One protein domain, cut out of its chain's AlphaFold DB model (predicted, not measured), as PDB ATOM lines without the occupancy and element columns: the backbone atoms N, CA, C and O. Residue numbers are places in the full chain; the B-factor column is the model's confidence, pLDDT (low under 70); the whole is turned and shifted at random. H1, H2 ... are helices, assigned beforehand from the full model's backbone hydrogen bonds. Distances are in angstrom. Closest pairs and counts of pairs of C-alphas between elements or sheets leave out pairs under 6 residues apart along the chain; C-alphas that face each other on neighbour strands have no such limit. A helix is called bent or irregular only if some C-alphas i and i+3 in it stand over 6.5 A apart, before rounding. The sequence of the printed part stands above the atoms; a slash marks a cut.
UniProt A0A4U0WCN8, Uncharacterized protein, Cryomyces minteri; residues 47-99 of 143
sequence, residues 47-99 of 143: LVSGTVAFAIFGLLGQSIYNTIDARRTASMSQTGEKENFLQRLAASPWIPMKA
ATOM      1  N   LEU A  47      20.617  45.294   7.226       53.09
ATOM      2  CA  LEU A  47      21.838  44.650   7.723       53.09
ATOM      3  C   LEU A  47      21.570  43.277   8.358       53.09
ATOM      4  O   LEU A  47      22.376  42.367   8.207       53.09
ATOM      5  N   VAL A  48      20.427  43.122   9.033       59.78
ATOM      6  CA  VAL A  48      20.029  41.864   9.687       59.78
ATOM      7  C   VAL A  48      19.761  40.764   8.657       59.78
ATOM      8  O   VAL A  48      20.151  39.620   8.862       59.78
ATOM      9  N   SER A  49      19.146  41.100   7.522       59.44
ATOM     10  CA  SER A  49      18.897  40.122   6.455       59.44
ATOM     11  C   SER A  49      20.209  39.678   5.800       59.44
ATOM     12  O   SER A  49      20.445  38.486   5.602       59.44
ATOM     13  N   GLY A  50      21.116  40.630   5.556       65.12
ATOM     14  CA  GLY A  50      22.434  40.352   4.987       65.12
ATOM     15  C   GLY A  50      23.312  39.488   5.893       65.12
ATOM     16  O   GLY A  50      23.915  38.530   5.415       65.12
ATOM     17  N   THR A  51      23.360  39.768   7.199       76.44
ATOM     18  CA  THR A  51      24.150  38.965   8.146       76.44
ATOM     19  C   THR A  51      23.596  37.558   8.310       76.44
ATOM     20  O   THR A  51      24.383  36.620   8.385       76.44
ATOM     21  N   VAL A  52      22.272  37.381   8.306       78.31
ATOM     22  CA  VAL A  52      21.645  36.052   8.357       78.31
ATOM     23  C   VAL A  52      21.943  35.263   7.084       78.31
ATOM     24  O   VAL A  52      22.389  34.120   7.171       78.31
ATOM     25  N   ALA A  53      21.787  35.872   5.905       82.25
ATOM     26  CA  ALA A  53      22.120  35.224   4.638       82.25
ATOM     27  C   ALA A  53      23.606  34.831   4.578       82.25
ATOM     28  O   ALA A  53      23.939  33.706   4.206       82.25
ATOM     29  N   PHE A  54      24.501  35.722   5.014       82.81
ATOM     30  CA  PHE A  54      25.937  35.460   5.029       82.81
ATOM     31  C   PHE A  54      26.336  34.427   6.090       82.81
ATOM     32  O   PHE A  54      27.233  33.628   5.846       82.81
ATOM     33  N   ALA A  55      25.663  34.391   7.242       83.81
ATOM     34  CA  ALA A  55      25.880  33.372   8.264       83.81
ATOM     35  C   ALA A  55      25.448  31.989   7.766       83.81
ATOM     36  O   ALA A  55      26.203  31.035   7.926       83.81
ATOM     37  N   ILE A  56      24.288  31.884   7.109       88.56
ATOM     38  CA  ILE A  56      23.824  30.634   6.490       88.56
ATOM     39  C   ILE A  56      24.818  30.184   5.419       88.56
ATOM     40  O   ILE A  56      25.255  29.035   5.431       88.56
ATOM     41  N   PHE A  57      25.230  31.092   4.532       88.94
ATOM     42  CA  PHE A  57      26.177  30.775   3.466       88.94
ATOM     43  C   PHE A  57      27.562  30.402   4.013       88.94
ATOM     44  O   PHE A  57      28.190  29.462   3.535       88.94
ATOM     45  N   GLY A  58      28.015  31.092   5.061       84.62
ATOM     46  CA  GLY A  58      29.256  30.802   5.766       84.62
ATOM     47  C   GLY A  58      29.228  29.438   6.452       84.62
ATOM     48  O   GLY A  58      30.169  28.666   6.293       84.62
ATOM     49  N   LEU A  59      28.142  29.101   7.158       88.38
ATOM     50  CA  LEU A  59      28.006  27.798   7.812       88.38
ATOM     51  C   LEU A  59      27.929  26.664   6.788       88.38
ATOM     52  O   LEU A  59      28.585  25.637   6.951       88.38
ATOM     53  N   LEU A  60      27.160  26.865   5.715       90.44
ATOM     54  CA  LEU A  60      27.031  25.895   4.632       90.44
ATOM     55  C   LEU A  60      28.377  25.681   3.928       90.44
ATOM     56  O   LEU A  60      28.791  24.543   3.717       90.44
ATOM     57  N   GLY A  61      29.099  26.766   3.633       87.31
ATOM     58  CA  GLY A  61      30.434  26.714   3.046       87.31
ATOM     59  C   GLY A  61      31.433  25.972   3.934       87.31
ATOM     60  O   GLY A  61      32.137  25.088   3.452       87.31
ATOM     61  N   GLN A  62      31.447  26.265   5.239       82.62
ATOM     62  CA  GLN A  62      32.295  25.565   6.211       82.62
ATOM     63  C   GLN A  62      31.913  24.083   6.356       82.62
ATOM     64  O   GLN A  62      32.796  23.234   6.442       82.62
ATOM     65  N   SER A  63      30.620  23.739   6.324       84.12
ATOM     66  CA  SER A  63      30.139  22.350   6.382       84.12
ATOM     67  C   SER A  63      30.575  21.533   5.162       84.12
ATOM     68  O   SER A  63      31.091  20.419   5.309       84.12
ATOM     69  N   ILE A  64      30.432  22.100   3.961       86.12
ATOM     70  CA  ILE A  64      30.901  21.481   2.719       86.12
ATOM     71  C   ILE A  64      32.424  21.330   2.762       86.12
ATOM     72  O   ILE A  64      32.935  20.250   2.470       86.12
ATOM     73  N   TYR A  65      33.145  22.376   3.177       79.19
ATOM     74  CA  TYR A  65      34.601  22.346   3.265       79.19
ATOM     75  C   TYR A  65      35.092  21.269   4.237       79.19
ATOM     76  O   TYR A  65      35.905  20.443   3.845       79.19
ATOM     77  N   ASN A  66      34.539  21.200   5.451       79.88
ATOM     78  CA  ASN A  66      34.907  20.192   6.451       79.88
ATOM     79  C   ASN A  66      34.588  18.761   5.977       79.88
ATOM     80  O   ASN A  66      35.343  17.830   6.234       79.88
ATOM     81  N   THR A  67      33.497  18.578   5.225       76.62
ATOM     82  CA  THR A  67      33.142  17.271   4.647       76.62
ATOM     83  C   THR A  67      34.108  16.861   3.535       76.62
ATOM     84  O   THR A  67      34.501  15.698   3.455       76.62
ATOM     85  N   ILE A  68      34.494  17.798   2.664       76.50
ATOM     86  CA  ILE A  68      35.465  17.538   1.596       76.50
ATOM     87  C   ILE A  68      36.855  17.313   2.182       76.50
ATOM     88  O   ILE A  68      37.544  16.410   1.723       76.50
ATOM     89  N   ASP A  69      37.254  18.084   3.192       76.25
ATOM     90  CA  ASP A  69      38.548  17.940   3.853       76.25
ATOM     91  C   ASP A  69      38.640  16.590   4.573       76.25
ATOM     92  O   ASP A  69      39.558  15.825   4.303       76.25
ATOM     93  N   ALA A  70      37.609  16.198   5.335       72.12
ATOM     94  CA  ALA A  70      37.530  14.872   5.953       72.12
ATOM     95  C   ALA A  70      37.586  13.731   4.918       72.12
ATOM     96  O   ALA A  70      38.269  12.726   5.127       72.12
ATOM     97  N   ARG A  71      36.913  13.892   3.768       64.81
ATOM     98  CA  ARG A  71      36.994  12.931   2.655       64.81
ATOM     99  C   ARG A  71      38.372  12.920   2.004       64.81
ATOM    100  O   ARG A  71      38.842  11.850   1.655       64.81
ATOM    101  N   ARG A  72      39.029  14.073   1.871       59.62
ATOM    102  CA  ARG A  72      40.366  14.214   1.283       59.62
ATOM    103  C   ARG A  72      41.448  13.640   2.197       59.62
ATOM    104  O   ARG A  72      42.375  13.011   1.698       59.62
ATOM    105  N   THR A  73      41.322  13.780   3.516       60.72
ATOM    106  CA  THR A  73      42.189  13.090   4.483       60.72
ATOM    107  C   THR A  73      41.989  11.573   4.408       60.72
ATOM    108  O   THR A  73      42.968  10.834   4.436       60.72
ATOM    109  N   ALA A  74      40.749  11.103   4.225       59.44
ATOM    110  CA  ALA A  74      40.442   9.680   4.043       59.44
ATOM    111  C   ALA A  74      40.847   9.122   2.659       59.44
ATOM    112  O   ALA A  74      41.169   7.941   2.539       59.44
ATOM    113  N   SER A  75      40.867   9.946   1.607       53.84
ATOM    114  CA  SER A  75      41.273   9.538   0.255       53.84
ATOM    115  C   SER A  75      42.756   9.771  -0.043       53.84
ATOM    116  O   SER A  75      43.284   9.188  -0.984       53.84
ATOM    117  N   MET A  76      43.492  10.511   0.797       52.09
ATOM    118  CA  MET A  76      44.963  10.544   0.747       52.09
ATOM    119  C   MET A  76      45.603   9.167   1.000       52.09
ATOM    120  O   MET A  76      46.730   8.950   0.563       52.09
ATOM    121  N   SER A  77      44.885   8.220   1.617       52.22
ATOM    122  CA  SER A  77      45.272   6.801   1.686       52.22
ATOM    123  C   SER A  77      44.956   5.981   0.425       52.22
ATOM    124  O   SER A  77      45.371   4.829   0.339       52.22
ATOM    125  N   GLN A  78      44.247   6.541  -0.561       52.81
ATOM    126  CA  GLN A  78      43.886   5.872  -1.814       52.81
ATOM    127  C   GLN A  78      44.354   6.702  -3.014       52.81
ATOM    128  O   GLN A  78      43.623   7.485  -3.617       52.81
ATOM    129  N   THR A  79      45.610   6.503  -3.392       52.44
ATOM    130  CA  THR A  79      46.320   7.203  -4.473       52.44
ATOM    131  C   THR A  79      45.711   7.041  -5.880       52.44
ATOM    132  O   THR A  79      46.224   7.645  -6.814       52.44
ATOM    133  N   GLY A  80      44.614   6.287  -6.048       54.78
ATOM    134  CA  GLY A  80      43.946   6.035  -7.336       54.78
ATOM    135  C   GLY A  80      42.841   7.028  -7.741       54.78
ATOM    136  O   GLY A  80      42.407   7.015  -8.886       54.78
ATOM    137  N   GLU A  81      42.372   7.913  -6.853       58.47
ATOM    138  CA  GLU A  81      41.220   8.794  -7.157       58.47
ATOM    139  C   GLU A  81      41.578  10.034  -8.006       58.47
ATOM    140  O   GLU A  81      40.717  10.634  -8.657       58.47
ATOM    141  N   LYS A  82      42.857  10.437  -8.017       57.06
ATOM    142  CA  LYS A  82      43.315  11.683  -8.661       57.06
ATOM    143  C   LYS A  82      43.199  11.647 -10.186       57.06
ATOM    144  O   LYS A  82      42.835  12.662 -10.780       57.06
ATOM    145  N   GLU A  83      43.456  10.497 -10.805       60.78
ATOM    146  CA  GLU A  83      43.320  10.329 -12.258       60.78
ATOM    147  C   GLU A  83      41.859  10.477 -12.705       60.78
ATOM    148  O   GLU A  83      41.579  11.185 -13.669       60.78
ATOM    149  N   ASN A  84      40.907   9.929 -11.940       69.12
ATOM    150  CA  ASN A  84      39.476  10.014 -12.252       69.12
ATOM    151  C   ASN A  84      38.949  11.460 -12.160       69.12
ATOM    152  O   ASN A  84      38.153  11.899 -12.990       69.12
ATOM    153  N   PHE A  85      39.433  12.243 -11.189       71.62
ATOM    154  CA  PHE A  85      39.070  13.657 -11.072       71.62
ATOM    155  C   PHE A  85      39.632  14.505 -12.220       71.62
ATOM    156  O   PHE A  85      38.892  15.290 -12.807       71.62
ATOM    157  N   LEU A  86      40.909  14.334 -12.580       72.12
ATOM    158  CA  LEU A  86      41.513  15.061 -13.702       72.12
ATOM    159  C   LEU A  86      40.861  14.691 -15.038       72.12
ATOM    160  O   LEU A  86      40.594  15.573 -15.849       72.12
ATOM    161  N   GLN A  87      40.524  13.416 -15.233       71.81
ATOM    162  CA  GLN A  87      39.804  12.951 -16.414       71.81
ATOM    163  C   GLN A  87      38.376  13.522 -16.475       71.81
ATOM    164  O   GLN A  87      37.934  13.971 -17.530       71.81
ATOM    165  N   ARG A  88      37.674  13.606 -15.334       73.56
ATOM    166  CA  ARG A  88      36.368  14.282 -15.225       73.56
ATOM    167  C   ARG A  88      36.445  15.783 -15.491       73.56
ATOM    168  O   ARG A  88      35.531  16.335 -16.096       73.56
ATOM    169  N   LEU A  89      37.516  16.443 -15.052       73.94
ATOM    170  CA  LEU A  89      37.750  17.857 -15.341       73.94
ATOM    171  C   LEU A  89      38.065  18.084 -16.824       73.94
ATOM    172  O   LEU A  89      37.485  18.978 -17.428       73.94
ATOM    173  N   ALA A  90      38.912  17.259 -17.434       74.88
ATOM    174  CA  ALA A  90      39.222  17.349 -18.862       74.88
ATOM    175  C   ALA A  90      38.022  17.009 -19.769       74.88
ATOM    176  O   ALA A  90      37.985  17.422 -20.925       74.88
ATOM    177  N   ALA A  91      37.033  16.277 -19.247       69.88
ATOM    178  CA  ALA A  91      35.752  16.026 -19.908       69.88
ATOM    179  C   ALA A  91      34.695  17.118 -19.643       69.88
ATOM    180  O   ALA A  91      33.599  17.062 -20.201       69.88
ATOM    181  N   SER A  92      34.981  18.100 -18.779       74.50
ATOM    182  CA  SER A  92      34.023  19.150 -18.439       74.50
ATOM    183  C   SER A  92      33.914  20.181 -19.569       74.50
ATOM    184  O   SER A  92      34.934  20.725 -19.994       74.50
ATOM    185  N   PRO A  93      32.693  20.556 -19.998       75.38
ATOM    186  CA  PRO A  93      32.485  21.559 -21.049       75.38
ATOM    187  C   PRO A  93      32.928  22.976 -20.644       75.38
ATOM    188  O   PRO A  93      32.954  23.877 -21.475       75.38
ATOM    189  N   TRP A  94      33.268  23.183 -19.369       75.56
ATOM    190  CA  TRP A  94      33.700  24.468 -18.817       75.56
ATOM    191  C   TRP A  94      35.218  24.649 -18.790       75.56
ATOM    192  O   TRP A  94      35.699  25.693 -18.349       75.56
ATOM    193  N   ILE A  95      35.982  23.641 -19.217       68.56
ATOM    194  CA  ILE A  95      37.441  23.664 -19.150       68.56
ATOM    195  C   ILE A  95      38.001  23.723 -20.575       68.56
ATOM    196  O   ILE A  95      37.731  22.835 -21.379       68.56
ATOM    197  N   PRO A  96      38.798  24.754 -20.914       75.44
ATOM    198  CA  PRO A  96      39.292  24.987 -22.271       75.44
ATOM    199  C   PRO A  96      40.470  24.070 -22.655       75.44
ATOM    200  O   PRO A  96      41.312  24.448 -23.463       75.44
ATOM    201  N   MET A  97      40.564  22.880 -22.060       73.50
ATOM    202  CA  MET A  97      41.614  21.897 -22.315       73.50
ATOM    203  C   MET A  97      40.973  20.532 -22.532       73.50
ATOM    204  O   MET A  97      40.250  20.040 -21.669       73.50
ATOM    205  N   LYS A  98      41.255  19.924 -23.685       70.00
ATOM    206  CA  LYS A  98      40.762  18.597 -24.057       70.00
ATOM    207  C   LYS A  98      41.840  17.560 -23.744       70.00
ATOM    208  O   LYS A  98      42.973  17.712 -24.196       70.00
ATOM    209  N   ALA A  99      41.491  16.506 -23.007       72.62
ATOM    210  CA  ALA A  99      42.343  15.322 -22.932       72.62
ATOM    211  C   ALA A  99      42.337  14.629 -24.299       72.62
ATOM    212  O   ALA A  99      41.269  14.339 -24.841       72.62
TER     213      ALA A  99
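Overview. This is residues 47 to 99 of the 143 residues of an uncharacterized protein of Cryomyces minteri (UniProt A0A4U0WCN8). A long helix, H1, and a much shorter one, H2, meet near their ends as a V with unequal arms, with the five residues 76 to 80 at its corner. The space between the arms is empty, and beyond the far end of H2 the last residues, 91 to 99, turn back as a loop with no named element. The printed part has 53 residues, with two named helices in the order H1, H2 and no named strand; the class is all helix. The whole is extended, with a radius of gyration of the C-alphas of 16.7 A, and its outline is flat, spanning 47 by 31 by 8 A.

Along the chain. H1 is residues 47 to 75 and measures 40.8 A from its first C-alpha, at (21.838, 44.650, 7.723), to its last, at (41.273, 9.538, 0.255). H2 is residues 81 to 90 and measures 14.6 A, ending at C-alpha 90, at (39.222, 17.349, -18.862). Neither helix is bent or irregular.

Arrangement. A tight link of 5 residues joins H1 to H2. The two helices are close but not clearly touching, with 1 pair of C-alphas within 8 A: the closest C-alphas are those of Ser 75 and Glu 81, 7.4 A apart. Their lines stand at a steep tilt of 54 degrees, and they run opposite ways. Their centres are 24.4 A apart. In H1 and H2 every O i to N i+4 pair is within hydrogen-bond range.

Size, cuts and confidence. The two C-alphas farthest apart are those of Val 48 and Ala 99, at 47.6 A. Residues 47 to 85 stand free, of which 47 to 75 belong to H1 and 81 to 85 to H2. The printed part has no cut. The mean pLDDT of the printed part is 71.4; it is under 70 at residues 47 to 50, 71 to 84, 91 and 95.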